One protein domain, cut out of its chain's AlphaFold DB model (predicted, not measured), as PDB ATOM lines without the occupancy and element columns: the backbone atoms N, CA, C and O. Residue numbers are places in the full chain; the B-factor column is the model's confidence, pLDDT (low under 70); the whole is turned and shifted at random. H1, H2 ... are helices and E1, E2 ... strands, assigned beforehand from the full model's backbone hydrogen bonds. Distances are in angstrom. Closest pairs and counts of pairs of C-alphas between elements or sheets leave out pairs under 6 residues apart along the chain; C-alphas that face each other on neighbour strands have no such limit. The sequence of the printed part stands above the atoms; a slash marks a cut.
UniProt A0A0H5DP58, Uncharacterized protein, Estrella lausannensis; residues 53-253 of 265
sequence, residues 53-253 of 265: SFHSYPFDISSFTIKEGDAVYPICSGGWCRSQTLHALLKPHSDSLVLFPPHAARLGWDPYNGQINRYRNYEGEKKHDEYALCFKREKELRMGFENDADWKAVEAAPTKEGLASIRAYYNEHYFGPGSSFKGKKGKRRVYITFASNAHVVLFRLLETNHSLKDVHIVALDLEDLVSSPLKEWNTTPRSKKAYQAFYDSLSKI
ATOM      1  N   SER A  53     143.240 146.483  66.483       96.19
ATOM      2  CA  SER A  53     142.759 145.140  66.837       96.19
ATOM      3  C   SER A  53     141.449 144.819  66.121       96.19
ATOM      4  O   SER A  53     140.482 145.573  66.228       96.19
ATOM      5  N   PHE A  54     141.392 143.705  65.394       94.50
ATOM      6  CA  PHE A  54     140.206 143.289  64.645       94.50
ATOM      7  C   PHE A  54     139.655 141.981  65.207       94.50
ATOM      8  O   PHE A  54     140.365 140.987  65.250       94.50
ATOM      9  N   HIS A  55     138.389 142.001  65.605       93.38
ATOM     10  CA  HIS A  55     137.656 140.898  66.222       93.38
ATOM     11  C   HIS A  55     136.487 140.547  65.312       93.38
ATOM     12  O   HIS A  55     135.808 141.445  64.807       93.38
ATOM     13  N   SER A  56     136.217 139.262  65.100       90.50
ATOM     14  CA  SER A  56     135.110 138.837  64.233       90.50
ATOM     15  C   SER A  56     134.245 137.783  64.908       90.50
ATOM     16  O   SER A  56     134.760 136.806  65.432       90.50
ATOM     17  N   TYR A  57     132.923 137.951  64.899       86.44
ATOM     18  CA  TYR A  57     131.999 136.886  65.297       86.44
ATOM     19  C   TYR A  57     131.645 136.038  64.068       86.44
ATOM     20  O   TYR A  57     131.331 136.632  63.033       86.44
ATOM     21  N   PRO A  58     131.651 134.691  64.163       80.62
ATOM     22  CA  PRO A  58     131.806 133.880  65.382       80.62
ATOM     23  C   PRO A  58     133.237 133.475  65.777       80.62
ATOM     24  O   PRO A  58     133.406 132.821  66.799       80.62
ATOM     25  N   PHE A  59     134.256 133.827  64.998       73.88
ATOM     26  CA  PHE A  59     135.572 133.183  65.087       73.88
ATOM     27  C   PHE A  59     136.468 133.656  66.244       73.88
ATOM     28  O   PHE A  59     137.200 132.848  66.805       73.88
ATOM     29  N   ASP A  60     136.420 134.937  66.605       75.00
ATOM     30  CA  ASP A  60     137.368 135.582  67.523       75.00
ATOM     31  C   ASP A  60     136.708 136.743  68.285       75.00
ATOM     32  O   ASP A  60     137.126 137.895  68.216       75.00
ATOM     33  N   ILE A  61     135.575 136.469  68.938       77.12
ATOM     34  CA  ILE A  61     134.907 137.456  69.809       77.12
ATOM     35  C   ILE A  61     134.738 136.961  71.244       77.12
ATOM     36  O   ILE A  61     134.388 137.740  72.126       77.12
ATOM     37  N   SER A  62     134.965 135.671  71.504       70.81
ATOM     38  CA  SER A  62     134.699 135.049  72.806       70.81
ATOM     39  C   SER A  62     135.518 135.669  73.945       70.81
ATOM     40  O   SER A  62     135.065 135.659  75.091       70.81
ATOM     41  N   SER A  63     136.678 136.242  73.615       72.62
ATOM     42  CA  SER A  63     137.600 136.943  74.513       72.62
ATOM     43  C   SER A  63     137.407 138.468  74.536       72.62
ATOM     44  O   SER A  63     137.937 139.135  75.427       72.62
ATOM     45  N   PHE A  64     136.655 139.047  73.591       87.69
ATOM     46  CA  PHE A  64     136.476 140.495  73.523       87.69
ATOM     47  C   PHE A  64     135.439 140.964  74.546       87.69
ATOM     48  O   PHE A  64     134.339 140.428  74.651       87.69
ATOM     49  N   THR A  65     135.789 141.999  75.304       93.62
ATOM     50  CA  THR A  65     134.903 142.631  76.284       93.62
ATOM     51  C   THR A  65     135.040 144.144  76.180       93.62
ATOM     52  O   THR A  65     136.155 144.685  76.165       93.62
ATOM     53  N   ILE A  66     133.895 144.821  76.110       95.75
ATOM     54  CA  ILE A  66     133.811 146.279  76.203       95.75
ATOM     55  C   ILE A  66     134.092 146.649  77.658       95.75
ATOM     56  O   ILE A  66     133.463 146.095  78.552       95.75
ATOM     57  N   LYS A  67     135.043 147.543  77.900       95.44
ATOM     58  CA  LYS A  67     135.464 147.953  79.246       95.44
ATOM     59  C   LYS A  67     134.904 149.323  79.600       95.44
ATOM     60  O   LYS A  67     134.547 150.109  78.721       95.44
ATOM     61  N   GLU A  68     134.901 149.626  80.890       94.81
ATOM     62  CA  GLU A  68     134.588 150.961  81.382       94.81
ATOM     63  C   GLU A  68     135.515 152.026  80.765       94.81
ATOM     64  O   GLU A  68     136.739 151.879  80.673       94.81
ATOM     65  N   GLY A  69     134.911 153.129  80.331       95.00
ATOM     66  CA  GLY A  69     135.572 154.236  79.654       95.00
ATOM     67  C   GLY A  69     135.837 154.002  78.166       95.00
ATOM     68  O   GLY A  69     136.447 154.869  77.537       95.00
ATOM     69  N   ASP A  70     135.407 152.881  77.579       97.50
ATOM     70  CA  ASP A  70     135.465 152.702  76.127       97.50
ATOM     71  C   ASP A  70     134.539 153.701  75.415       97.50
ATOM     72  O   ASP A  70     133.403 153.943  75.828       97.50
ATOM     73  N   ALA A  71     135.020 154.249  74.299       97.44
ATOM     74  CA  ALA A  71     134.190 154.920  73.312       97.44
ATOM     75  C   ALA A  71     133.625 153.879  72.350       97.44
ATOM     76  O   ALA A  71     134.391 153.214  71.653       97.44
ATOM     77  N   VAL A  72     132.302 153.724  72.313       97.69
ATOM     78  CA  VAL A  72     131.644 152.644  71.565       97.69
ATOM     79  C   VAL A  72     130.813 153.209  70.425       97.69
ATOM     80  O   VAL A  72     129.954 154.062  70.634       97.69
ATOM     81  N   TYR A  73     131.060 152.690  69.226       96.62
ATOM     82  CA  TYR A  73     130.541 153.192  67.959       96.62
ATOM     83  C   TYR A  73     129.665 152.115  67.297       96.62
ATOM     84  O   TYR A  73     130.204 151.202  66.661       96.62
ATOM     85  N   PRO A  74     128.328 152.165  67.456       96.31
ATOM     86  CA  PRO A  74     127.412 151.196  66.857       96.31
ATOM     87  C   PRO A  74     127.110 151.521  65.387       96.31
ATOM     88  O   PRO A  74     126.505 152.547  65.063       96.31
ATOM     89  N   ILE A  75     127.483 150.616  64.476       93.56
ATOM     90  CA  ILE A  75     127.482 150.858  63.025       93.56
ATOM     91  C   ILE A  75     126.683 149.793  62.282       93.56
ATOM     92  O   ILE A  75     126.850 148.593  62.491       93.56
ATOM     93  N   CYS A  76     125.852 150.218  61.333       90.69
ATOM     94  CA  CYS A  76     125.324 149.336  60.294       90.69
ATOM     95  C   CYS A  76     125.266 150.066  58.951       90.69
ATOM     96  O   CYS A  76     125.605 151.239  58.873       90.69
ATOM     97  N   SER A  77     124.833 149.394  57.883       85.12
ATOM     98  CA  SER A  77     124.786 149.995  56.542       85.12
ATOM     99  C   SER A  77     123.994 151.315  56.501       85.12
ATOM    100  O   SER A  77     124.511 152.325  56.030       85.12
ATOM    101  N   GLY A  78     122.771 151.324  57.052       80.38
ATOM    102  CA  GLY A  78     121.844 152.463  56.958       80.38
ATOM    103  C   GLY A  78     121.603 153.258  58.244       80.38
ATOM    104  O   GLY A  78     120.814 154.202  58.251       80.38
ATOM    105  N   GLY A  79     122.201 152.851  59.364       86.50
ATOM    106  CA  GLY A  79     122.024 153.511  60.659       86.50
ATOM    107  C   GLY A  79     120.630 153.374  61.301       86.50
ATOM    108  O   GLY A  79     120.433 153.896  62.391       86.50
ATOM    109  N   TRP A  80     119.654 152.729  60.642       83.75
ATOM    110  CA  TRP A  80     118.224 152.834  61.000       83.75
ATOM    111  C   TRP A  80     117.655 151.691  61.847       83.75
ATOM    112  O   TRP A  80     116.728 151.900  62.622       83.75
ATOM    113  N   CYS A  81     118.191 150.480  61.697       87.75
ATOM    114  CA  CYS A  81     117.619 149.283  62.322       87.75
ATOM    115  C   CYS A  81     118.630 148.613  63.257       87.75
ATOM    116  O   CYS A  81     118.509 148.649  64.479       87.75
ATOM    117  N   ARG A  82     119.677 148.018  62.675       91.81
ATOM    118  CA  ARG A  82     120.629 147.188  63.421       91.81
ATOM    119  C   ARG A  82     121.505 147.975  64.396       91.81
ATOM    120  O   ARG A  82     121.636 147.570  65.543       91.81
ATOM    121  N   SER A  83     122.070 149.109  63.972       93.75
ATOM    122  CA  SER A  83     122.858 149.973  64.861       93.75
ATOM    123  C   SER A  83     122.002 150.611  65.956       93.75
ATOM    124  O   SER A  83     122.479 150.744  67.073       93.75
ATOM    125  N   GLN A  84     120.734 150.937  65.674       93.81
ATOM    126  CA  GLN A  84     119.767 151.396  66.681       93.81
ATOM    127  C   GLN A  84     119.494 150.302  67.717       93.81
ATOM    128  O   GLN A  84     119.520 150.564  68.911       93.81
ATOM    129  N   THR A  85     119.310 149.056  67.272       95.12
ATOM    130  CA  THR A  85     119.096 147.911  68.174       95.12
ATOM    131  C   THR A  85     120.322 147.640  69.045       95.12
ATOM    132  O   THR A  85     120.200 147.446  70.252       95.12
ATOM    133  N   LEU A  86     121.519 147.695  68.457       96.38
ATOM    134  CA  LEU A  86     122.774 147.591  69.196       96.38
ATOM    135  C   LEU A  86     122.949 148.748  70.189       96.38
ATOM    136  O   LEU A  86     123.334 148.532  71.334       96.38
ATOM    137  N   HIS A  87     122.629 149.974  69.789       96.56
ATOM    138  CA  HIS A  87     122.655 151.117  70.693       96.56
ATOM    139  C   HIS A  87     121.641 150.952  71.832       96.56
ATOM    140  O   HIS A  87     121.955 151.246  72.981       96.56
ATOM    141  N   ALA A  88     120.449 150.415  71.555       95.94
ATOM    142  CA  ALA A  88     119.446 150.121  72.574       95.94
ATOM    143  C   ALA A  88     119.942 149.108  73.617       95.94
ATOM    144  O   ALA A  88     119.597 149.257  74.793       95.94
ATOM    145  N   LEU A  89     120.744 148.122  73.190       96.56
ATOM    146  CA  LEU A  89     121.429 147.148  74.048       96.56
ATOM    147  C   LEU A  89     122.516 147.799  74.909       96.56
ATOM    148  O   LEU A  89     122.629 147.470  76.082       96.56
ATOM    149  N   LEU A  90     123.287 148.734  74.351       96.81
ATOM    150  CA  LEU A  90     124.393 149.396  75.052       96.81
ATOM    151  C   LEU A  90     123.944 150.553  75.955       96.81
ATOM    152  O   LEU A  90     124.659 150.915  76.886       96.81
ATOM    153  N   LYS A  91     122.768 151.141  75.700       95.38
ATOM    154  CA  LYS A  91     122.258 152.323  76.412       95.38
ATOM    155  C   LYS A  91     122.222 152.181  77.941       95.38
ATOM    156  O   LYS A  91     122.606 153.147  78.588       95.38
ATOM    157  N   PRO A  92     121.828 151.039  78.541       95.38
ATOM    158  CA  PRO A  92     121.881 150.863  79.996       95.38
ATOM    159  C   PRO A  92     123.286 151.001  80.602       95.38
ATOM    160  O   PRO A  92     123.412 151.165  81.807       95.38
ATOM    161  N   HIS A  93     124.338 150.954  79.780       95.38
ATOM    162  CA  HIS A  93     125.734 151.108  80.186       95.38
ATOM    163  C   HIS A  93     126.312 152.486  79.808       95.38
ATOM    164  O   HIS A  93     127.522 152.677  79.851       95.38
ATOM    165  N   SER A  94     125.491 153.467  79.407       93.19
ATOM    166  CA  SER A  94     125.996 154.771  78.942       93.19
ATOM    167  C   SER A  94     126.680 155.615  80.020       93.19
ATOM    168  O   SER A  94     127.324 156.606  79.688       93.19
ATOM    169  N   ASP A  95     126.537 155.249  81.293       92.38
ATOM    170  CA  ASP A  95     127.232 155.921  82.392       92.38
ATOM    171  C   ASP A  95     128.685 155.445  82.516       92.38
ATOM    172  O   ASP A  95     129.565 156.241  82.842       92.38
ATOM    173  N   SER A  96     128.952 154.177  82.182       94.00
ATOM    174  CA  SER A  96     130.296 153.589  82.172       94.00
ATOM    175  C   SER A  96     130.978 153.651  80.803       94.00
ATOM    176  O   SER A  96     132.180 153.418  80.709       94.00
ATOM    177  N   LEU A  97     130.253 153.984  79.733       96.31
ATOM    178  CA  LEU A  97     130.759 154.032  78.358       96.31
ATOM    179  C   LEU A  97     130.592 155.423  77.742       96.31
ATOM    180  O   LEU A  97     129.612 156.120  77.987       96.31
ATOM    181  N   VAL A  98     131.480 155.795  76.821       96.00
ATOM    182  CA  VAL A  98     131.221 156.911  75.899       96.00
ATOM    183  C   VAL A  98     130.478 156.351  74.684       96.00
ATOM    184  O   VAL A  98     131.076 156.008  73.666       96.00
ATOM    185  N   LEU A  99     129.160 156.189  74.813       96.12
ATOM    186  CA  LEU A  99     128.320 155.619  73.757       96.12
ATOM    187  C   LEU A  99     128.001 156.667  72.683       96.12
ATOM    188  O   LEU A  99     127.288 157.639  72.944       96.12
ATOM    189  N   PHE A 100     128.520 156.457  71.474       94.31
ATOM    190  CA  PHE A 100     128.234 157.296  70.314       94.31
ATOM    191  C   PHE A 100     126.857 156.972  69.726       94.31
ATOM    192  O   PHE A 100     126.395 155.830  69.825       94.31
ATOM    193  N   PRO A 101     126.210 157.951  69.069       92.31
ATOM    194  CA  PRO A 101     124.941 157.720  68.401       92.31
ATOM    195  C   PRO A 101     125.070 156.658  67.295       92.31
ATOM    196  O   PRO A 101     126.147 156.484  66.714       92.31
ATOM    197  N   PRO A 102     123.968 155.970  66.947       92.62
ATOM    198  CA  PRO A 102     123.931 155.030  65.831       92.62
ATOM    199  C   PRO A 102     124.431 155.660  64.532       92.62
ATOM    200  O   PRO A 102     124.034 156.767  64.162       92.62
ATOM    201  N   HIS A 103     125.262 154.922  63.800       88.88
ATOM    202  CA  HIS A 103     125.894 155.417  62.581       88.88
ATOM    203  C   HIS A 103     125.593 154.532  61.367       88.88
ATOM    204  O   HIS A 103     125.493 153.302  61.456       88.88
ATOM    205  N   ALA A 104     125.439 155.191  60.219       86.25
ATOM    206  CA  ALA A 104     125.312 154.570  58.914       86.25
ATOM    207  C   ALA A 104     126.674 154.544  58.213       86.25
ATOM    208  O   ALA A 104     127.214 155.594  57.891       86.25
ATOM    209  N   ALA A 105     127.208 153.357  57.935       84.62
ATOM    210  CA  ALA A 105     128.468 153.219  57.208       84.62
ATOM    211  C   ALA A 105     128.355 153.642  55.737       84.62
ATOM    212  O   ALA A 105     129.348 154.055  55.153       84.62
ATOM    213  N   ARG A 106     127.174 153.470  55.127       78.00
ATOM    214  CA  ARG A 106     126.976 153.644  53.681       78.00
ATOM    215  C   ARG A 106     125.816 154.560  53.312       78.00
ATOM    216  O   ARG A 106     125.810 155.059  52.202       78.00
ATOM    217  N   LEU A 107     124.811 154.755  54.167       75.69
ATOM    218  CA  LEU A 107     123.708 155.689  53.888       75.69
ATOM    219  C   LEU A 107     124.083 157.107  54.335       75.69
ATOM    220  O   LEU A 107     124.613 157.273  55.429       75.69
ATOM    221  N   GLY A 108     123.761 158.118  53.526       72.56
ATOM    222  CA  GLY A 108     124.343 159.452  53.681       72.56
ATOM    223  C   GLY A 108     125.644 159.526  52.891       72.56
ATOM    224  O   GLY A 108     125.680 159.064  51.755       72.56
ATOM    225  N   TRP A 109     126.707 160.090  53.454       74.25
ATOM    226  CA  TRP A 109     128.014 160.059  52.798       74.25
ATOM    227  C   TRP A 109     128.679 158.693  52.983       74.25
ATOM    228  O   TRP A 109     128.985 158.299  54.107       74.25
ATOM    229  N   ASP A 110     128.889 157.976  51.877       74.94
ATOM    230  CA  ASP A 110     129.633 156.724  51.836       74.94
ATOM    231  C   ASP A 110     131.126 157.031  51.692       74.94
ATOM    232  O   ASP A 110     131.608 157.455  50.633       74.94
ATOM    233  N   PRO A 111     131.900 156.811  52.759       67.62
ATOM    234  CA  PRO A 111     133.291 157.201  52.767       67.62
ATOM    235  C   PRO A 111     134.178 156.311  51.880       67.62
ATOM    236  O   PRO A 111     135.343 156.639  51.662       67.62
ATOM    237  N   TYR A 112     133.672 155.152  51.450       71.69
ATOM    238  CA  TYR A 112     134.432 154.130  50.740       71.69
ATOM    239  C   TYR A 112     134.525 154.392  49.236       71.69
ATOM    240  O   TYR A 112     135.565 154.125  48.616       71.69
ATOM    241  N   ASN A 113     133.438 154.919  48.668       72.38
ATOM    242  CA  ASN A 113     133.338 155.342  47.273       72.38
ATOM    243  C   ASN A 113     133.324 156.879  47.115       72.38
ATOM    244  O   ASN A 113     133.432 157.368  45.994       72.38
ATOM    245  N   GLY A 114     133.224 157.634  48.218       69.69
ATOM    246  CA  GLY A 114     133.209 159.097  48.222       69.69
ATOM    247  C   GLY A 114     131.898 159.714  47.729       69.69
ATOM    248  O   GLY A 114     131.874 160.906  47.425       69.69
ATOM    249  N   GLN A 115     130.824 158.930  47.626       71.06
ATOM    250  CA  GLN A 115     129.528 159.356  47.101       71.06
ATOM    251  C   GLN A 115     128.533 159.627  48.230       71.06
ATOM    252  O   GLN A 115     128.681 159.125  49.341       71.06
ATOM    253  N   ILE A 116     127.484 160.407  47.954       73.00
ATOM    254  CA  ILE A 116     126.329 160.478  48.854       73.00
ATOM    255  C   ILE A 116     125.272 159.493  48.364       73.00
ATOM    256  O   ILE A 116     124.648 159.685  47.324       73.00
ATOM    257  N   ASN A 117     125.034 158.460  49.159       72.56
ATOM    258  CA  ASN A 117     123.987 157.485  48.931       72.56
ATOM    259  C   ASN A 117     122.674 158.009  49.518       72.56
ATOM    260  O   ASN A 117     122.390 157.869  50.714       72.56
ATOM    261  N   ARG A 118     121.864 158.610  48.644       64.75
ATOM    262  CA  ARG A 118     120.526 159.134  48.948       64.75
ATOM    263  C   ARG A 118     119.429 158.224  48.412       64.75
ATOM    264  O   ARG A 118     118.608 158.657  47.623       64.75
ATOM    265  N   TYR A 119     119.402 156.956  48.804       54.72
ATOM    266  CA  TYR A 119     118.285 156.087  48.429       54.72
ATOM    267  C   TYR A 119     117.940 155.101  49.539       54.72
ATOM    268  O   TYR A 119     118.654 154.135  49.795       54.72
ATOM    269  N   ARG A 120     116.802 155.369  50.179       48.97
ATOM    270  CA  ARG A 120     115.733 154.424  50.536       48.97
ATOM    271  C   ARG A 120     114.541 155.305  50.892       48.97
ATOM    272  O   ARG A 120     114.562 155.931  51.946       48.97
ATOM    273  N   ASN A 121     113.591 155.407  49.962       43.12
ATOM    274  CA  ASN A 121     112.353 156.182  50.060       43.12
ATOM    275  C   ASN A 121     111.846 156.248  51.503       43.12
ATOM    276  O   ASN A 121     111.461 155.240  52.093       43.12
ATOM    277  N   TYR A 122     111.915 157.450  52.065       47.88
ATOM    278  CA  TYR A 122     111.544 157.772  53.439       47.88
ATOM    279  C   TYR A 122     110.166 158.451  53.485       47.88
ATOM    280  O   TYR A 122     109.833 159.202  54.398       47.88
ATOM    281  N   GLU A 123     109.355 158.192  52.467       41.41
ATOM    282  CA  GLU A 123     108.029 158.759  52.285       41.41
ATOM    283  C   GLU A 123     107.025 157.609  52.367       41.41
ATOM    284  O   GLU A 123     106.629 157.034  51.361       41.41
ATOM    285  N   GLY A 124     106.673 157.180  53.583       44.22
ATOM    286  CA  GLY A 124     105.561 156.232  53.736       44.22
ATOM    287  C   GLY A 124     105.426 155.533  55.086       44.22
ATOM    288  O   GLY A 124     104.311 155.329  55.556       44.22
ATOM    289  N   GLU A 125     106.522 155.208  55.771       46.09
ATOM    290  CA  GLU A 125     106.476 154.263  56.907       46.09
ATOM    291  C   GLU A 125     106.490 154.927  58.297       46.09
ATOM    292  O   GLU A 125     106.942 154.341  59.273       46.09
ATOM    293  N   LYS A 126     105.963 156.151  58.439       50.66
ATOM    294  CA  LYS A 126     105.771 156.759  59.775       50.66
ATOM    295  C   LYS A 126     104.664 156.091  60.601       50.66
ATOM    296  O   LYS A 126     104.576 156.352  61.795       50.66
ATOM    297  N   LYS A 127     103.783 155.284  59.996       53.06
ATOM    298  CA  LYS A 127     102.560 154.827  60.679       53.06
ATOM    299  C   LYS A 127     102.800 153.755  61.745       53.06
ATOM    300  O   LYS A 127     102.017 153.691  62.688       53.06
ATOM    301  N   HIS A 128     103.891 152.992  61.665       62.53
ATOM    302  CA  HIS A 128     104.246 151.995  62.673       62.53
ATOM    303  C   HIS A 128     105.761 152.004  62.877       62.53
ATOM    304  O   HIS A 128     106.493 151.469  62.062       62.53
ATOM    305  N   ASP A 129     106.251 152.652  63.939       81.19
ATOM    306  CA  ASP A 129     107.651 152.494  64.337       81.19
ATOM    307  C   ASP A 129     107.775 151.275  65.257       81.19
ATOM    308  O   ASP A 129     107.646 151.363  66.480       81.19
ATOM    309  N   GLU A 130     108.015 150.104  64.680       87.25
ATOM    310  CA  GLU A 130     108.097 148.864  65.446       87.25
ATOM    311  C   GLU A 130     109.308 148.801  66.375       87.25
ATOM    312  O   GLU A 130     109.266 148.071  67.368       87.25
ATOM    313  N   TYR A 131     110.359 149.582  66.100       89.75
ATOM    314  CA  TYR A 131     111.452 149.763  67.051       89.75
ATOM    315  C   TYR A 131     110.904 150.405  68.328       89.75
ATOM    316  O   TYR A 131     111.136 149.889  69.424       89.75
ATOM    317  N   ALA A 132     110.108 151.471  68.192       90.81
ATOM    318  CA  ALA A 132     109.497 152.139  69.335       90.81
ATOM    319  C   ALA A 132     108.498 151.235  70.065       90.81
ATOM    320  O   ALA A 132     108.468 151.203  71.297       90.81
ATOM    321  N   LEU A 133     107.743 150.414  69.332       90.31
ATOM    322  CA  LEU A 133     106.857 149.414  69.934       90.31
ATOM    323  C   LEU A 133     107.621 148.326  70.704       90.31
ATOM    324  O   LEU A 133     107.136 147.869  71.747       90.31
ATOM    325  N   CYS A 134     108.780 147.902  70.191       91.94
ATOM    326  CA  CYS A 134     109.633 146.874  70.781       91.94
ATOM    327  C   CYS A 134     110.343 147.375  72.038       91.94
ATOM    328  O   CYS A 134     110.185 146.789  73.106       91.94
ATOM    329  N   PHE A 135     111.081 148.478  71.922       92.50
ATOM    330  CA  PHE A 135     111.975 148.970  72.971       92.50
ATOM    331  C   PHE A 135     111.369 150.063  73.850       92.50
ATOM    332  O   PHE A 135     112.069 150.570  74.729       92.50
ATOM    333  N   LYS A 136     110.103 150.433  73.601       92.00
ATOM    334  CA  LYS A 136     109.358 151.478  74.325       92.00
ATOM    335  C   LYS A 136     110.104 152.816  74.376       92.00
ATOM    336  O   LYS A 136     110.062 153.515  75.380       92.00
ATOM    337  N   ARG A 137     110.807 153.149  73.290       90.50
ATOM    338  CA  ARG A 137     111.609 154.370  73.149       90.50
ATOM    339  C   ARG A 137     111.747 154.766  71.684       90.50
ATOM    340  O   ARG A 137     111.745 153.901  70.814       90.50
ATOM    341  N   GLU A 138     111.929 156.050  71.421       90.00
ATOM    342  CA  GLU A 138     112.213 156.533  70.070       90.00
ATOM    343  C   GLU A 138     113.627 156.146  69.615       90.00
ATOM    344  O   GLU A 138     114.505 155.820  70.426       90.00
ATOM    345  N   LYS A 139     113.843 156.141  68.295       88.31
ATOM    346  CA  LYS A 139     115.185 155.979  67.729       88.31
ATOM    347  C   LYS A 139     116.035 157.196  68.064       88.31
ATOM    348  O   LYS A 139     115.555 158.323  68.078       88.31
ATOM    349  N   GLU A 140     117.316 156.952  68.279       88.56
ATOM    350  CA  GLU A 140     118.282 158.019  68.519       88.56
ATOM    351  C   GLU A 140     118.627 158.704  67.195       88.56
ATOM    352  O   GLU A 140     118.639 158.059  66.139       88.56
ATOM    353  N   LEU A 141     118.945 159.998  67.245       83.31
ATOM    354  CA  LEU A 141     119.387 160.733  66.061       83.31
ATOM    355  C   LEU A 141     120.677 160.113  65.523       83.31
ATOM    356  O   LEU A 141     121.658 159.930  66.252       83.31
ATOM    357  N   ARG A 142     120.679 159.778  64.233       80.50
ATOM    358  CA  ARG A 142     121.827 159.143  63.590       80.50
ATOM    359  C   ARG A 142     122.943 160.135  63.314       80.50
ATOM    360  O   ARG A 142     122.717 161.237  62.809       80.50
ATOM    361  N   MET A 143     124.174 159.679  63.518       75.62
ATOM    362  CA  MET A 143     125.367 160.437  63.146       75.62
ATOM    363  C   MET A 143     125.444 160.651  61.627       75.62
ATOM    364  O   MET A 143     125.478 159.677  60.867       75.62
ATOM    365  N   GLY A 144     125.506 161.922  61.214       60.56
ATOM    366  CA  GLY A 144     125.672 162.377  59.828       60.56
ATOM    367  C   GLY A 144     124.491 162.114  58.887       60.56
ATOM    368  O   GLY A 144     124.599 162.292  57.677       60.56
ATOM    369  N   PHE A 145     123.350 161.727  59.462       62.56
ATOM    370  CA  PHE A 145     122.044 162.004  58.884       62.56
ATOM    371  C   PHE A 145     121.364 162.988  59.859       62.56
ATOM    372  O   PHE A 145     121.569 164.183  59.787       62.56
ATOM    373  N   GLU A 146     120.631 162.580  60.886       62.06
ATOM    374  CA  GLU A 146     119.819 163.560  61.634       62.06
ATOM    375  C   GLU A 146     120.556 164.610  62.491       62.06
ATOM    376  O   GLU A 146     119.945 165.630  62.797       62.06
ATOM    377  N   ASN A 147     121.826 164.401  62.854       54.34
ATOM    378  CA  ASN A 147     122.573 165.307  63.747       54.34
ATOM    379  C   ASN A 147     123.189 166.551  63.090       54.34
ATOM    380  O   ASN A 147     123.782 167.355  63.802       54.34
ATOM    381  N   ASP A 148     123.049 166.724  61.779       51.28
ATOM    382  CA  ASP A 148     123.493 167.946  61.109       51.28
ATOM    383  C   ASP A 148     122.394 168.413  60.155       51.28
ATOM    384  O   ASP A 148     121.880 167.625  59.363       51.28
ATOM    385  N   ALA A 149     121.937 169.656  60.277       46.12
ATOM    386  CA  ALA A 149     120.756 170.133  59.552       46.12
ATOM    387  C   ALA A 149     121.033 170.397  58.056       46.12
ATOM    388  O   ALA A 149     120.092 170.462  57.265       46.12
ATOM    389  N   ASP A 150     122.302 170.478  57.648       47.81
ATOM    390  CA  ASP A 150     122.678 171.064  56.354       47.81
ATOM    391  C   ASP A 150     122.675 170.100  55.161       47.81
ATOM    392  O   ASP A 150     122.500 170.527  54.023       47.81
ATOM    393  N   TRP A 151     122.815 168.785  55.351       50.97
ATOM    394  CA  TRP A 151     122.904 167.860  54.205       50.97
ATOM    395  C   TRP A 151     121.531 167.464  53.635       50.97
ATOM    396  O   TRP A 151     121.473 166.963  52.508       50.97
ATOM    397  N   LYS A 152     120.433 167.694  54.380       48.69
ATOM    398  CA  LYS A 152     119.053 167.478  53.900       48.69
ATOM    399  C   LYS A 152     118.639 168.501  52.842       48.69
ATOM    400  O   LYS A 152     117.813 168.170  52.001       48.69
ATOM    401  N   ALA A 153     119.203 169.708  52.896       46.44
ATOM    402  CA  ALA A 153     118.862 170.820  52.009       46.44
ATOM    403  C   ALA A 153     119.650 170.813  50.687       46.44
ATOM    404  O   ALA A 153     119.303 171.528  49.750       46.44
ATOM    405  N   VAL A 154     120.708 170.004  50.578       51.31
ATOM    406  CA  VAL A 154     121.502 169.907  49.349       51.31
ATOM    407  C   VAL A 154     120.759 169.000  48.367       51.31
ATOM    408  O   VAL A 154     121.097 167.834  48.253       51.31
ATOM    409  N   GLU A 155     119.740 169.484  47.658       48.62
ATOM    410  CA  GLU A 155     119.015 168.685  46.647       48.62
ATOM    411  C   GLU A 155     119.931 168.207  45.498       48.62
ATOM    412  O   GLU A 155     119.720 167.142  44.919       48.62
ATOM    413  N   ALA A 156     121.024 168.931  45.230       55.62
ATOM    414  CA  ALA A 156     122.025 168.600  44.215       55.62
ATOM    415  C   ALA A 156     123.086 167.586  44.694       55.62
ATOM    416  O   ALA A 156     123.221 167.301  45.889       55.62
ATOM    417  N   ALA A 157     123.880 167.051  43.757       59.22
ATOM    418  CA  ALA A 157     125.137 166.389  44.105       59.22
ATOM    419  C   ALA A 157     126.005 167.372  44.918       59.22
ATOM    420  O   ALA A 157     126.087 168.548  44.555       59.22
ATOM    421  N   PRO A 158     126.621 166.937  46.027       65.12
ATOM    422  CA  PRO A 158     127.414 167.827  46.866       65.12
ATOM    423  C   PRO A 158     128.581 168.415  46.065       65.12
ATOM    424  O   PRO A 158     129.223 167.717  45.276       65.12
ATOM    425  N   THR A 159     128.883 169.693  46.290       74.50
ATOM    426  CA  THR A 159     130.102 170.309  45.756       74.50
ATOM    427  C   THR A 159     131.341 169.639  46.360       74.50
ATOM    428  O   THR A 159     131.260 168.944  47.381       74.50
ATOM    429  N   LYS A 160     132.517 169.847  45.756       78.62
ATOM    430  CA  LYS A 160     133.782 169.332  46.310       78.62
ATOM    431  C   LYS A 160     134.024 169.862  47.726       78.62
ATOM    432  O   LYS A 160     134.474 169.119  48.594       78.62
ATOM    433  N   GLU A 161     133.670 171.119  47.964       78.81
ATOM    434  CA  GLU A 161     133.779 171.811  49.244       78.81
ATOM    435  C   GLU A 161     132.800 171.221  50.267       78.81
ATOM    436  O   GLU A 161     133.181 170.955  51.406       78.81
ATOM    437  N   GLY A 162     131.565 170.918  49.847       77.38
ATOM    438  CA  GLY A 162     130.583 170.228  50.683       77.38
ATOM    439  C   GLY A 162     131.055 168.832  51.098       77.38
ATOM    440  O   GLY A 162     130.991 168.479  52.273       77.38
ATOM    441  N   LEU A 163     131.614 168.056  50.163       77.12
ATOM    442  CA  LEU A 163     132.219 166.754  50.467       77.12
ATOM    443  C   LEU A 163     133.413 166.871  51.423       77.12
ATOM    444  O   LEU A 163     133.571 166.028  52.308       77.12
ATOM    445  N   ALA A 164     134.249 167.900  51.265       81.31
ATOM    446  CA  ALA A 164     135.374 168.152  52.161       81.31
ATOM    447  C   ALA A 164     134.905 168.496  53.583       81.31
ATOM    448  O   ALA A 164     135.452 167.953  54.543       81.31
ATOM    449  N   SER A 165     133.865 169.324  53.716       81.12
ATOM    450  CA  SER A 165     133.260 169.675  55.006       81.12
ATOM    451  C   SER A 165     132.664 168.449  55.707       81.12
ATOM    452  O   SER A 165     133.009 168.152  56.850       81.12
ATOM    453  N   ILE A 166     131.878 167.643  54.982       78.12
ATOM    454  CA  ILE A 166     131.327 166.382  55.500       78.12
ATOM    455  C   ILE A 166     132.460 165.458  55.962       78.12
ATOM    456  O   ILE A 166     132.430 164.920  57.069       78.12
ATOM    457  N   ARG A 167     133.501 165.299  55.138       81.62
ATOM    458  CA  ARG A 167     134.671 164.491  55.491       81.62
ATOM    459  C   ARG A 167     135.339 164.992  56.770       81.62
ATOM    460  O   ARG A 167     135.682 164.166  57.615       81.62
ATOM    461  N   ALA A 168     135.539 166.301  56.907       83.31
ATOM    462  CA  ALA A 168     136.143 166.902  58.091       83.31
ATOM    463  C   ALA A 168     135.308 166.616  59.344       83.31
ATOM    464  O   ALA A 168     135.857 166.114  60.323       83.31
ATOM    465  N   TYR A 169     133.987 166.789  59.268       83.31
ATOM    466  CA  TYR A 169     133.066 166.489  60.363       83.31
ATOM    467  C   TYR A 169     133.171 165.029  60.831       83.31
ATOM    468  O   TYR A 169     133.378 164.749  62.013       83.31
ATOM    469  N   TYR A 170     133.090 164.062  59.912       83.38
ATOM    470  CA  TYR A 170     133.206 162.644  60.274       83.38
ATOM    471  C   TYR A 170     134.584 162.286  60.834       83.38
ATOM    472  O   TYR A 170     134.696 161.412  61.698       83.38
ATOM    473  N   ASN A 171     135.640 162.937  60.355       86.25
ATOM    474  CA  ASN A 171     136.978 162.745  60.898       86.25
ATOM    475  C   ASN A 171     137.070 163.297  62.318       86.25
ATOM    476  O   ASN A 171     137.561 162.610  63.204       86.25
ATOM    477  N   GLU A 172     136.581 164.507  62.551       85.19
ATOM    478  CA  GLU A 172     136.653 165.150  63.856       85.19
ATOM    479  C   GLU A 172     135.820 164.414  64.900       85.19
ATOM    480  O   GLU A 172     136.293 164.167  66.008       85.19
ATOM    481  N   HIS A 173     134.603 164.012  64.540       84.56
ATOM    482  CA  HIS A 173     133.646 163.508  65.514       84.56
ATOM    483  C   HIS A 173     133.555 161.989  65.581       84.56
ATOM    484  O   HIS A 173     133.046 161.476  66.571       84.56
ATOM    485  N   TYR A 174     134.033 161.249  64.577       88.06
ATOM    486  CA  TYR A 174     133.785 159.809  64.513       88.06
ATOM    487  C   TYR A 174     135.047 158.979  64.302       88.06
ATOM    488  O   TYR A 174     135.388 158.188  65.169       88.06
ATOM    489  N   PHE A 175     135.757 159.157  63.185       91.31
ATOM    490  CA  PHE A 175     136.848 158.253  62.792       91.31
ATOM    491  C   PHE A 175     138.244 158.719  63.216       91.31
ATOM    492  O   PHE A 175     139.155 157.900  63.348       91.31
ATOM    493  N   GLY A 176     138.447 160.017  63.424       92.06
ATOM    494  CA  GLY A 176     139.757 160.586  63.728       92.06
ATOM    495  C   GLY A 176     140.186 160.385  65.181       92.06
ATOM    496  O   GLY A 176     139.376 160.052  66.048       92.06
ATOM    497  N   PRO A 177     141.477 160.597  65.482       92.62
ATOM    498  CA  PRO A 177     142.056 160.332  66.801       92.62
ATOM    499  C   PRO A 177     141.477 161.227  67.906       92.62
ATOM    500  O   PRO A 177     141.527 160.877  69.081       92.62
ATOM    501  N   GLY A 178     140.922 162.382  67.531       89.69
ATOM    502  CA  GLY A 178     140.286 163.331  68.439       89.69
ATOM    503  C   GLY A 178     138.806 163.068  68.719       89.69
ATOM    504  O   GLY A 178     138.238 163.812  69.518       89.69
ATOM    505  N   SER A 179     138.201 162.042  68.104       90.75
ATOM    506  CA  SER A 179     136.759 161.782  68.172       90.75
ATOM    507  C   SER A 179     136.242 161.778  69.607       90.75
ATOM    508  O   SER A 179     136.743 161.042  70.461       90.75
ATOM    509  N   SER A 180     135.223 162.594  69.859       90.06
ATOM    510  CA  SER A 180     134.583 162.742  71.164       90.06
ATOM    511  C   SER A 180     133.078 162.908  70.996       90.06
ATOM    512  O   SER A 180     132.609 163.371  69.956       90.06
ATOM    513  N   PHE A 181     132.318 162.537  72.023       88.38
ATOM    514  CA  PHE A 181     130.873 162.732  72.053       88.38
ATOM    515  C   PHE A 181     130.481 163.450  73.336       88.38
ATOM    516  O   PHE A 181     130.869 163.034  74.429       88.38
ATOM    517  N   LYS A 182     129.740 164.559  73.201       86.81
ATOM    518  CA  LYS A 182     129.352 165.434  74.323       86.81
ATOM    519  C   LYS A 182     130.549 165.818  75.214       86.81
ATOM    520  O   LYS A 182     130.466 165.769  76.437       86.81
ATOM    521  N   GLY A 183     131.689 166.126  74.589       85.06
ATOM    522  CA  GLY A 183     132.930 166.516  75.270       85.06
ATOM    523  C   GLY A 183     133.718 165.375  75.926       85.06
ATOM    524  O   GLY A 183     134.799 165.622  76.453       85.06
ATOM    525  N   LYS A 184     133.233 164.125  75.886       87.44
ATOM    526  CA  LYS A 184     133.930 162.964  76.462       87.44
ATOM    527  C   LYS A 184     134.717 162.201  75.398       87.44
ATOM    528  O   LYS A 184     134.198 161.906  74.320       87.44
ATOM    529  N   LYS A 185     135.962 161.843  75.727       90.12
ATOM    530  CA  LYS A 185     136.810 160.925  74.950       90.12
ATOM    531  C   LYS A 185     136.871 159.576  75.657       90.12
ATOM    532  O   LYS A 185     136.967 159.532  76.881       90.12
ATOM    533  N   GLY A 186     136.812 158.492  74.891       88.50
ATOM    534  CA  GLY A 186     137.043 157.153  75.430       88.50
ATOM    535  C   GLY A 186     138.533 156.837  75.551       88.50
ATOM    536  O   GLY A 186     139.350 157.402  74.826       88.50
ATOM    537  N   LYS A 187     138.878 155.903  76.442       91.19
ATOM    538  CA  LYS A 187     140.248 155.372  76.596       91.19
ATOM    539  C   LYS A 187     140.648 154.494  75.409       91.19
ATOM    540  O   LYS A 187     141.789 154.534  74.965       91.19
ATOM    541  N   ARG A 188     139.694 153.714  74.899       96.00
ATOM    542  CA  ARG A 188     139.810 152.890  73.690       96.00
ATOM    543  C   ARG A 188     138.619 153.172  72.790       96.00
ATOM    544  O   ARG A 188     137.531 153.458  73.290       96.00
ATOM    545  N   ARG A 189     138.802 153.085  71.476       97.56
ATOM    546  CA  ARG A 189     137.721 153.262  70.495       97.56
ATOM    547  C   ARG A 189     137.285 151.902  69.973       97.56
ATOM    548  O   ARG A 189     138.089 151.195  69.376       97.56
ATOM    549  N   VAL A 190     136.027 151.541  70.191       97.81
ATOM    550  CA  VAL A 190     135.450 150.236  69.858       97.81
ATOM    551  C   VAL A 190     134.354 150.407  68.811       97.81
ATOM    552  O   VAL A 190     133.229 150.806  69.109       97.81
ATOM    553  N   TYR A 191     134.683 150.083  67.567       97.50
ATOM    554  CA  TYR A 191     133.775 150.133  66.428       97.50
ATOM    555  C   TYR A 191     133.076 148.794  66.254       97.50
ATOM    556  O   TYR A 191     133.678 147.833  65.778       97.50
ATOM    557  N   ILE A 192     131.796 148.727  66.610       97.12
ATOM    558  CA  ILE A 192     130.994 147.513  66.461       97.12
ATOM    559  C   ILE A 192     130.173 147.649  65.186       97.12
ATOM    560  O   ILE A 192     129.295 148.505  65.078       97.12
ATOM    561  N   THR A 193     130.477 146.813  64.201       94.69
ATOM    562  CA  THR A 193     129.908 146.895  62.857       94.69
ATOM    563  C   THR A 193     129.457 145.528  62.374       94.69
ATOM    564  O   THR A 193     130.015 144.505  62.753       94.69
ATOM    565  N   PHE A 194     128.455 145.484  61.505       90.31
ATOM    566  CA  PHE A 194     128.079 144.237  60.835       90.31
ATOM    567  C   PHE A 194     129.098 143.911  59.751       90.31
ATOM    568  O   PHE A 194     129.528 144.820  59.038       90.31
ATOM    569  N   ALA A 195     129.461 142.635  59.610       83.38
ATOM    570  CA  ALA A 195     130.606 142.185  58.815       83.38
ATOM    571  C   ALA A 195     130.618 142.750  57.386       83.38
ATOM    572  O   ALA A 195     131.670 143.167  56.896       83.38
ATOM    573  N   SER A 196     129.446 142.883  56.754       82.44
ATOM    574  CA  SER A 196     129.327 143.460  55.411       82.44
ATOM    575  C   SER A 196     129.766 144.925  55.301       82.44
ATOM    576  O   SER A 196     130.037 145.374  54.199       82.44
ATOM    577  N   ASN A 197     129.895 145.667  56.404       86.31
ATOM    578  CA  ASN A 197     130.309 147.077  56.433       86.31
ATOM    579  C   ASN A 197     131.713 147.279  57.030       86.31
ATOM    580  O   ASN A 197     132.191 148.411  57.102       86.31
ATOM    581  N   ALA A 198     132.385 146.210  57.469       90.25
ATOM    582  CA  ALA A 198     133.668 146.313  58.165       90.25
ATOM    583  C   ALA A 198     134.763 146.967  57.306       90.25
ATOM    584  O   ALA A 198     135.554 147.755  57.814       90.25
ATOM    585  N   HIS A 199     134.772 146.707  55.997       87.12
ATOM    586  CA  HIS A 199     135.737 147.304  55.067       87.12
ATOM    587  C   HIS A 199     135.601 148.833  54.960       87.12
ATOM    588  O   HIS A 199     136.613 149.517  54.824       87.12
ATOM    589  N   VAL A 200     134.386 149.381  55.078       87.94
ATOM    590  CA  VAL A 200     134.162 150.836  55.067       87.94
ATOM    591  C   VAL A 200     134.781 151.472  56.309       87.94
ATOM    592  O   VAL A 200     135.516 152.454  56.212       87.94
ATOM    593  N   VAL A 201     134.537 150.866  57.475       92.31
ATOM    594  CA  VAL A 201     135.097 151.314  58.758       92.31
ATOM    595  C   VAL A 201     136.626 151.241  58.731       92.31
ATOM    596  O   VAL A 201     137.291 152.218  59.071       92.31
ATOM    597  N   LEU A 202     137.183 150.121  58.260       93.75
ATOM    598  CA  LEU A 202     138.626 149.930  58.085       93.75
ATOM    599  C   LEU A 202     139.240 151.025  57.211       93.75
ATOM    600  O   LEU A 202     140.196 151.679  57.624       93.75
ATOM    601  N   PHE A 203     138.674 151.247  56.021       91.88
ATOM    602  CA  PHE A 203     139.167 152.249  55.080       91.88
ATOM    603  C   PHE A 203     139.245 153.638  55.730       91.88
ATOM    604  O   PHE A 203     140.246 154.337  55.596       91.88
ATOM    605  N   ARG A 204     138.233 154.015  56.516       90.19
ATOM    606  CA  ARG A 204     138.183 155.335  57.154       90.19
ATOM    607  C   ARG A 204     139.097 155.525  58.328       90.19
ATOM    608  O   ARG A 204     139.672 156.604  58.474       90.19
ATOM    609  N   LEU A 205     139.276 154.491  59.127       95.06
ATOM    610  CA  LEU A 205     140.251 154.532  60.200       95.06
ATOM    611  C   LEU A 205     141.668 154.708  59.643       95.06
ATOM    612  O   LEU A 205     142.427 155.514  60.178       95.06
ATOM    613  N   LEU A 206     141.991 154.059  58.523       95.19
ATOM    614  CA  LEU A 206     143.290 154.202  57.861       95.19
ATOM    615  C   LEU A 206     143.538 155.586  57.262       95.19
ATOM    616  O   LEU A 206     144.661 156.086  57.323       95.19
ATOM    617  N   GLU A 207     142.516 156.225  56.702       92.25
ATOM    618  CA  GLU A 207     142.670 157.570  56.139       92.25
ATOM    619  C   GLU A 207     142.863 158.659  57.199       92.25
ATOM    620  O   GLU A 207     143.383 159.727  56.891       92.25
ATOM    621  N   THR A 208     142.408 158.425  58.429       92.38
ATOM    622  CA  THR A 208     142.294 159.475  59.456       92.38
ATOM    623  C   THR A 208     143.244 159.300  60.629       92.38
ATOM    624  O   THR A 208     143.408 160.227  61.421       92.38
ATOM    625  N   ASN A 209     143.882 158.135  60.760       95.88
ATOM    626  CA  ASN A 209     144.735 157.816  61.897       95.88
ATOM    627  C   ASN A 209     146.101 157.304  61.435       95.88
ATOM    628  O   ASN A 209     146.202 156.265  60.779       95.88
ATOM    629  N   HIS A 210     147.166 157.985  61.857       94.50
ATOM    630  CA  HIS A 210     148.537 157.501  61.670       94.50
ATOM    631  C   HIS A 210     148.849 156.288  62.561       94.50
ATOM    632  O   HIS A 210     149.540 155.372  62.125       94.50
ATOM    633  N   SER A 211     148.294 156.249  63.776       96.19
ATOM    634  CA  SER A 211     148.368 155.111  64.698       96.19
ATOM    635  C   SER A 211     146.967 154.634  65.060       96.19
ATOM    636  O   SER A 211     146.066 155.443  65.279       96.19
ATOM    637  N   LEU A 212     146.794 153.317  65.134       97.44
ATOM    638  CA  LEU A 212     145.543 152.653  65.496       97.44
ATOM    639  C   LEU A 212     145.656 151.899  66.826       97.44
ATOM    640  O   LEU A 212     144.823 151.047  67.124       97.44
ATOM    641  N   LYS A 213     146.654 152.243  67.651       96.31
ATOM    642  CA  LYS A 213     146.731 151.763  69.032       96.31
ATOM    643  C   LYS A 213     145.426 152.101  69.766       96.31
ATOM    644  O   LYS A 213     144.883 153.193  69.596       96.31
ATOM    645  N   ASP A 214     144.920 151.145  70.542       96.25
ATOM    646  CA  ASP A 214     143.665 151.257  71.298       96.25
ATOM    647  C   ASP A 214     142.410 151.462  70.419       96.25
ATOM    648  O   ASP A 214     141.356 151.895  70.895       96.25
ATOM    649  N   VAL A 215     142.497 151.115  69.127       97.94
ATOM    650  CA  VAL A 215     141.356 151.042  68.207       97.94
ATOM    651  C   VAL A 215     140.988 149.589  67.952       97.94
ATOM    652  O   VAL A 215     141.777 148.801  67.433       97.94
ATOM    653  N   HIS A 216     139.748 149.254  68.277       97.44
ATOM    654  CA  HIS A 216     139.175 147.931  68.117       97.44
ATOM    655  C   HIS A 216     138.035 147.978  67.104       97.44
ATOM    656  O   HIS A 216     137.157 148.834  67.193       97.44
ATOM    657  N   ILE A 217     138.015 147.034  66.168       96.75
ATOM    658  CA  ILE A 217     136.852 146.761  65.322       96.75
ATOM    659  C   ILE A 217     136.286 145.409  65.727       96.75
ATOM    660  O   ILE A 217     137.020 144.429  65.800       96.75
ATOM    661  N   VAL A 218     134.979 145.362  65.957       95.88
ATOM    662  CA  VAL A 218     134.211 144.150  66.232       95.88
ATOM    663  C   VAL A 218     133.239 143.946  65.074       95.88
ATOM    664  O   VAL A 218     132.235 144.651  64.960       95.88
ATOM    665  N   ALA A 219     133.559 143.008  64.186       94.00
ATOM    666  CA  ALA A 219     132.773 142.684  63.004       94.00
ATOM    667  C   ALA A 219     131.804 141.525  63.288       94.00
ATOM    668  O   ALA A 219     132.216 140.388  63.508       94.00
ATOM    669  N   LEU A 220     130.503 141.804  63.262       92.75
ATOM    670  CA  LEU A 220     129.447 140.838  63.549       92.75
ATOM    671  C   LEU A 220     128.913 140.217  62.250       92.75
ATOM    672  O   LEU A 220     128.198 140.891  61.501       92.75
ATOM    673  N   ASP A 221     129.229 138.946  61.979       90.00
ATOM    674  CA  ASP A 221     128.561 138.157  60.928       90.00
ATOM    675  C   ASP A 221     127.214 137.638  61.452       90.00
ATOM    676  O   ASP A 221     127.052 136.468  61.796       90.00
ATOM    677  N   LEU A 222     126.264 138.562  61.600       88.00
ATOM    678  CA  LEU A 222     124.898 138.273  62.019       88.00
ATOM    679  C   LEU A 222     123.930 138.507  60.871       88.00
ATOM    680  O   LEU A 222     124.018 139.507  60.154       88.00
ATOM    681  N   GLU A 223     122.967 137.601  60.753       85.25
ATOM    682  CA  GLU A 223     121.845 137.756  59.842       85.25
ATOM    683  C   GLU A 223     121.021 139.000  60.214       85.25
ATOM    684  O   GLU A 223     120.725 139.254  61.385       85.25
ATOM    685  N   ASP A 224     120.654 139.803  59.212       83.62
ATOM    686  CA  ASP A 224     119.806 140.983  59.402       83.62
ATOM    687  C   ASP A 224     118.338 140.565  59.515       83.62
ATOM    688  O   ASP A 224     117.541 140.811  58.611       83.62
ATOM    689  N   LEU A 225     117.984 139.947  60.642       86.12
ATOM    690  CA  LEU A 225     116.621 139.481  60.924       86.12
ATOM    691  C   LEU A 225     115.593 140.621  60.900       86.12
ATOM    692  O   LEU A 225     114.411 140.380  60.676       86.12
ATOM    693  N   VAL A 226     116.029 141.869  61.110       85.00
ATOM    694  CA  VAL A 226     115.152 143.045  61.061       85.00
ATOM    695  C   VAL A 226     114.741 143.361  59.626       85.00
ATOM    696  O   VAL A 226     113.564 143.602  59.370       85.00
ATOM    697  N   SER A 227     115.682 143.358  58.682       81.00
ATOM    698  CA  SER A 227     115.364 143.593  57.264       81.00
ATOM    699  C   SER A 227     114.847 142.340  56.552       81.00
ATOM    700  O   SER A 227     114.094 142.464  55.588       81.00
ATOM    701  N   SER A 228     115.240 141.161  57.030       82.81
ATOM    702  CA  SER A 228     114.952 139.855  56.438       82.81
ATOM    703  C   SER A 228     114.521 138.876  57.540       82.81
ATOM    704  O   SER A 228     115.325 138.051  57.971       82.81
ATOM    705  N   PRO A 229     113.285 138.982  58.057       81.06
ATOM    706  CA  PRO A 229     112.801 138.083  59.098       81.06
ATOM    707  C   PRO A 229     112.693 136.641  58.592       81.06
ATOM    708  O   PRO A 229     112.521 136.397  57.395       81.06
ATOM    709  N   LEU A 230     112.746 135.685  59.523       82.50
ATOM    710  CA  LEU A 230     112.591 134.266  59.204       82.50
ATOM    711  C   LEU A 230     111.204 133.989  58.608       82.50
ATOM    712  O   LEU A 230     110.198 134.532  59.075       82.50
ATOM    713  N   LYS A 231     111.144 133.127  57.585       84.25
ATOM    714  CA  LYS A 231     109.908 132.843  56.833       84.25
ATOM    715  C   LYS A 231     108.804 132.311  57.747       84.25
ATOM    716  O   LYS A 231     107.671 132.765  57.672       84.25
ATOM    717  N   GLU A 232     109.153 131.410  58.658       85.88
ATOM    718  CA  GLU A 232     108.257 130.779  59.627       85.88
ATOM    719  C   GLU A 232     107.644 131.755  60.640       85.88
ATOM    720  O   GLU A 232     106.674 131.422  61.319       85.88
ATOM    721  N   TRP A 233     108.181 132.972  60.773       83.00
ATOM    722  CA  TRP A 233     107.577 133.979  61.638       83.00
ATOM    723  C   TRP A 233     106.343 134.628  61.029       83.00
ATOM    724  O   TRP A 233     105.652 135.326  61.770       83.00
ATOM    725  N   ASN A 234     106.078 134.413  59.733       79.50
ATOM    726  CA  ASN A 234     104.938 134.977  59.008       79.50
ATOM    727  C   ASN A 234     104.743 136.473  59.323       79.50
ATOM    728  O   ASN A 234     103.634 136.942  59.563       79.50
ATOM    729  N   THR A 235     105.854 137.212  59.385       76.81
ATOM    730  CA  THR A 235     105.895 138.621  59.777       76.81
ATOM    731  C   THR A 235     106.503 139.452  58.661       76.81
ATOM    732  O   THR A 235     107.394 138.999  57.946       76.81
ATOM    733  N   THR A 236     106.072 140.703  58.548       75.56
ATOM    734  CA  THR A 236     106.739 141.674  57.683       75.56
ATOM    735  C   THR A 236     108.120 142.041  58.236       75.56
ATOM    736  O   THR A 236     108.347 141.949  59.454       75.56
ATOM    737  N   PRO A 237     109.055 142.466  57.363       77.56
ATOM    738  CA  PRO A 237     110.275 143.135  57.786       77.56
ATOM    739  C   PRO A 237     109.987 144.271  58.759       77.56
ATOM    740  O   PRO A 237     108.946 144.917  58.689       77.56
ATOM    741  N   ARG A 238     110.958 144.522  59.638       78.94
ATOM    742  CA  ARG A 238     110.910 145.541  60.686       78.94
ATOM    743  C   ARG A 238     109.845 145.293  61.746       78.94
ATOM    744  O   ARG A 238     109.502 146.224  62.434       78.94
ATOM    745  N   SER A 239     109.368 144.072  61.978       85.25
ATOM    746  CA  SER A 239     108.412 143.829  63.068       85.25
ATOM    747  C   SER A 239     109.028 143.874  64.473       85.25
ATOM    748  O   SER A 239     110.227 143.652  64.659       85.25
ATOM    749  N   LYS A 240     108.186 144.057  65.504       90.12
ATOM    750  CA  LYS A 240     108.594 143.949  66.920       90.12
ATOM    751  C   LYS A 240     109.317 142.626  67.210       90.12
ATOM    752  O   LYS A 240     110.320 142.614  67.918       90.12
ATOM    753  N   LYS A 241     108.820 141.514  66.653       90.69
ATOM    754  CA  LYS A 241     109.409 140.179  66.841       90.69
ATOM    755  C   LYS A 241     110.823 140.104  66.256       90.69
ATOM    756  O   LYS A 241     111.714 139.559  66.899       90.69
ATOM    757  N   ALA A 242     111.030 140.695  65.081       90.88
ATOM    758  CA  ALA A 242     112.334 140.737  64.431       90.88
ATOM    759  C   ALA A 242     113.356 141.575  65.218       90.88
ATOM    760  O   ALA A 242     114.488 141.135  65.415       90.88
ATOM    761  N   TYR A 243     112.947 142.743  65.729       92.19
ATOM    762  CA  TYR A 243     113.788 143.572  66.601       92.19
ATOM    763  C   TYR A 243     114.192 142.847  67.887       92.19
ATOM    764  O   TYR A 243     115.369 142.871  68.245       92.19
ATOM    765  N   GLN A 244     113.247 142.172  68.550       94.31
ATOM    766  CA  GLN A 244     113.532 141.432  69.778       94.31
ATOM    767  C   GLN A 244     114.503 140.272  69.527       94.31
ATOM    768  O   GLN A 244     115.518 140.168  70.204       94.31
ATOM    769  N   ALA A 245     114.253 139.442  68.510       93.44
ATOM    770  CA  ALA A 245     115.128 138.310  68.203       93.44
ATOM    771  C   ALA A 245     116.557 138.753  67.836       93.44
ATOM    772  O   ALA A 245     117.546 138.108  68.200       93.44
ATOM    773  N   PHE A 246     116.676 139.880  67.132       94.19
ATOM    774  CA  PHE A 246     117.969 140.471  66.818       94.19
ATOM    775  C   PHE A 246     118.675 141.020  68.067       94.19
ATOM    776  O   PHE A 246     119.867 140.776  68.252       94.19
ATOM    777  N   TYR A 247     117.942 141.700  68.955       95.50
ATOM    778  CA  TYR A 247     118.447 142.150  70.255       95.50
ATOM    779  C   TYR A 247     118.968 140.978  71.101       95.50
ATOM    780  O   TYR A 247     120.088 141.039  71.604       95.50
ATOM    781  N   ASP A 248     118.209 139.885  71.187       94.88
ATOM    782  CA  ASP A 248     118.577 138.688  71.955       94.88
ATOM    783  C   ASP A 248     119.811 137.981  71.374       94.88
ATOM    784  O   ASP A 248     120.576 137.336  72.089       94.88
ATOM    785  N   SER A 249     120.016 138.085  70.061       94.12
ATOM    786  CA  SER A 249     121.225 137.577  69.409       94.12
ATOM    787  C   SER A 249     122.440 138.431  69.772       94.12
ATOM    788  O   SER A 249     123.490 137.894  70.118       94.12
ATOM    789  N   LEU A 250     122.290 139.759  69.756       94.44
ATOM    790  CA  LEU A 250     123.349 140.685  70.156       94.44
ATOM    791  C   LEU A 250     123.714 140.543  71.639       94.44
ATOM    792  O   LEU A 250     124.900 140.555  71.955       94.44
ATOM    793  N   SER A 251     122.741 140.367  72.540       94.19
ATOM    794  CA  SER A 251     122.994 140.277  73.990       94.19
ATOM    795  C   SER A 251     123.810 139.047  74.397       94.19
ATOM    796  O   SER A 251     124.527 139.080  75.392       94.19
ATOM    797  N   LYS A 252     123.755 137.967  73.609       92.69
ATOM    798  CA  LYS A 252     124.576 136.761  73.817       92.69
ATOM    799  C   LYS A 252     126.039 136.963  73.420       92.69
ATOM    800  O   LYS A 252     126.909 136.224  73.874       92.69
ATOM    801  N   ILE A 253     126.294 137.928  72.542       92.38
ATOM    802  CA  ILE A 253     127.594 138.147  71.902       92.38
ATOM    803  C   ILE A 253     128.323 139.316  72.559       92.38
ATOM    804  O   ILE A 253     129.510 139.222  72.862       92.38
TER     805      ILE A 253
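AT A GLANCE: This is residues 53 to 253 of the 265 residues of an uncharacterized protein of Estrella lausannensis (UniProt A0A0H5DP58). A parallel four-stranded sheet stands in the middle between H4 on one face and H1 on the other, three layers in all, with long loops round this core. H5 packs on H1, H2 packs on H5 farther out, H3 packs with its residues 171 to 175 on H4, and loop residues 121 to 127 stick out. The 201 printed residues hold, in order, E1 E2 H1 E3 E4 H2 H3 E5 H4 E6 H5; the sheet runs E1 E6 E5 E2, and E3 and E4 form a small antiparallel hairpin. The class is mixed, helices and strands, with under half of the residues in named elements; the whole is compact, with a radius of gyration of the C-alphas of 16.7 A and spans of 47 by 45 by 29 A.

IN THESE COORDINATES: Start at C-alpha 53 at (142.759, 145.140, 66.837), where E1, residues 53 to 57, begins. Next come E2, residues 71 to 76, 16.7 A long, and H1, residues 82 to 93, 18.0 A. Then find E3, residues 108 to 110, E4, residues 115 to 117, and H2, residues 130 to 135. H3, residues 160 to 175, runs 20.1 A from C-alpha 160 at (133.782, 169.332, 46.310). E5, residues 189 to 194, H4, residues 195 to 208, 20.9 A, and E6, residues 215 to 220, follow. H5, residues 240 to 253, 20.5 A, ends at C-alpha 253 at (127.594, 138.147, 71.902).

HOW THE PARTS SIT: Look first at the sheet, where these backbone pairs are within hydrogen-bond range: N 55 and O 217 at 2.8 A between the neighbours E1 and E6, N 191 and O 216 at 2.8 A between the neighbours E6 and E5, and N 73 and O 190 at 2.9 A between the neighbours E5 and E2. E5, H4 and E6 are a strand-helix-strand unit, two parallel neighbour strands with a helix between, its crossover right-handed. H4 lies over E5 at a height over the sheet of 8.4 A, and H1 over E2 at 8.8 A on the opposite face. H1 touches H5 at a steep tilt of 60 degrees, closest at the C-alphas of Thr 85 and Tyr 247, 6.2 A. H2 touches residues 240 to 244 of H5 alone, closest at the C-alphas of Cys 134 and Lys 240, 5.0 A. H3 touches H4 about perpendicular, at 78 degrees, closest at the C-alphas of Phe 175 and Leu 205, 5.7 A, and only grazes the sheet. In the hairpin, N 117 and O 108 are 2.7 A apart. Every O i to N i+4 pair is within hydrogen-bond range in H2, against 6 of 8 in H1, 11 of 12 in H3, and 8 of 10 in H4 and in H5.

THE WHOLE: The C-alphas of Glu 161 and Glu 232, the two farthest apart, are 49.4 A apart. The printed part has no cut; among its long links, H2 to H3 has 24 residues. Look for pLDDT under 70 at residues 111, 114, 118 to 128 and 144 to 158; the mean of the printed part is 83.6.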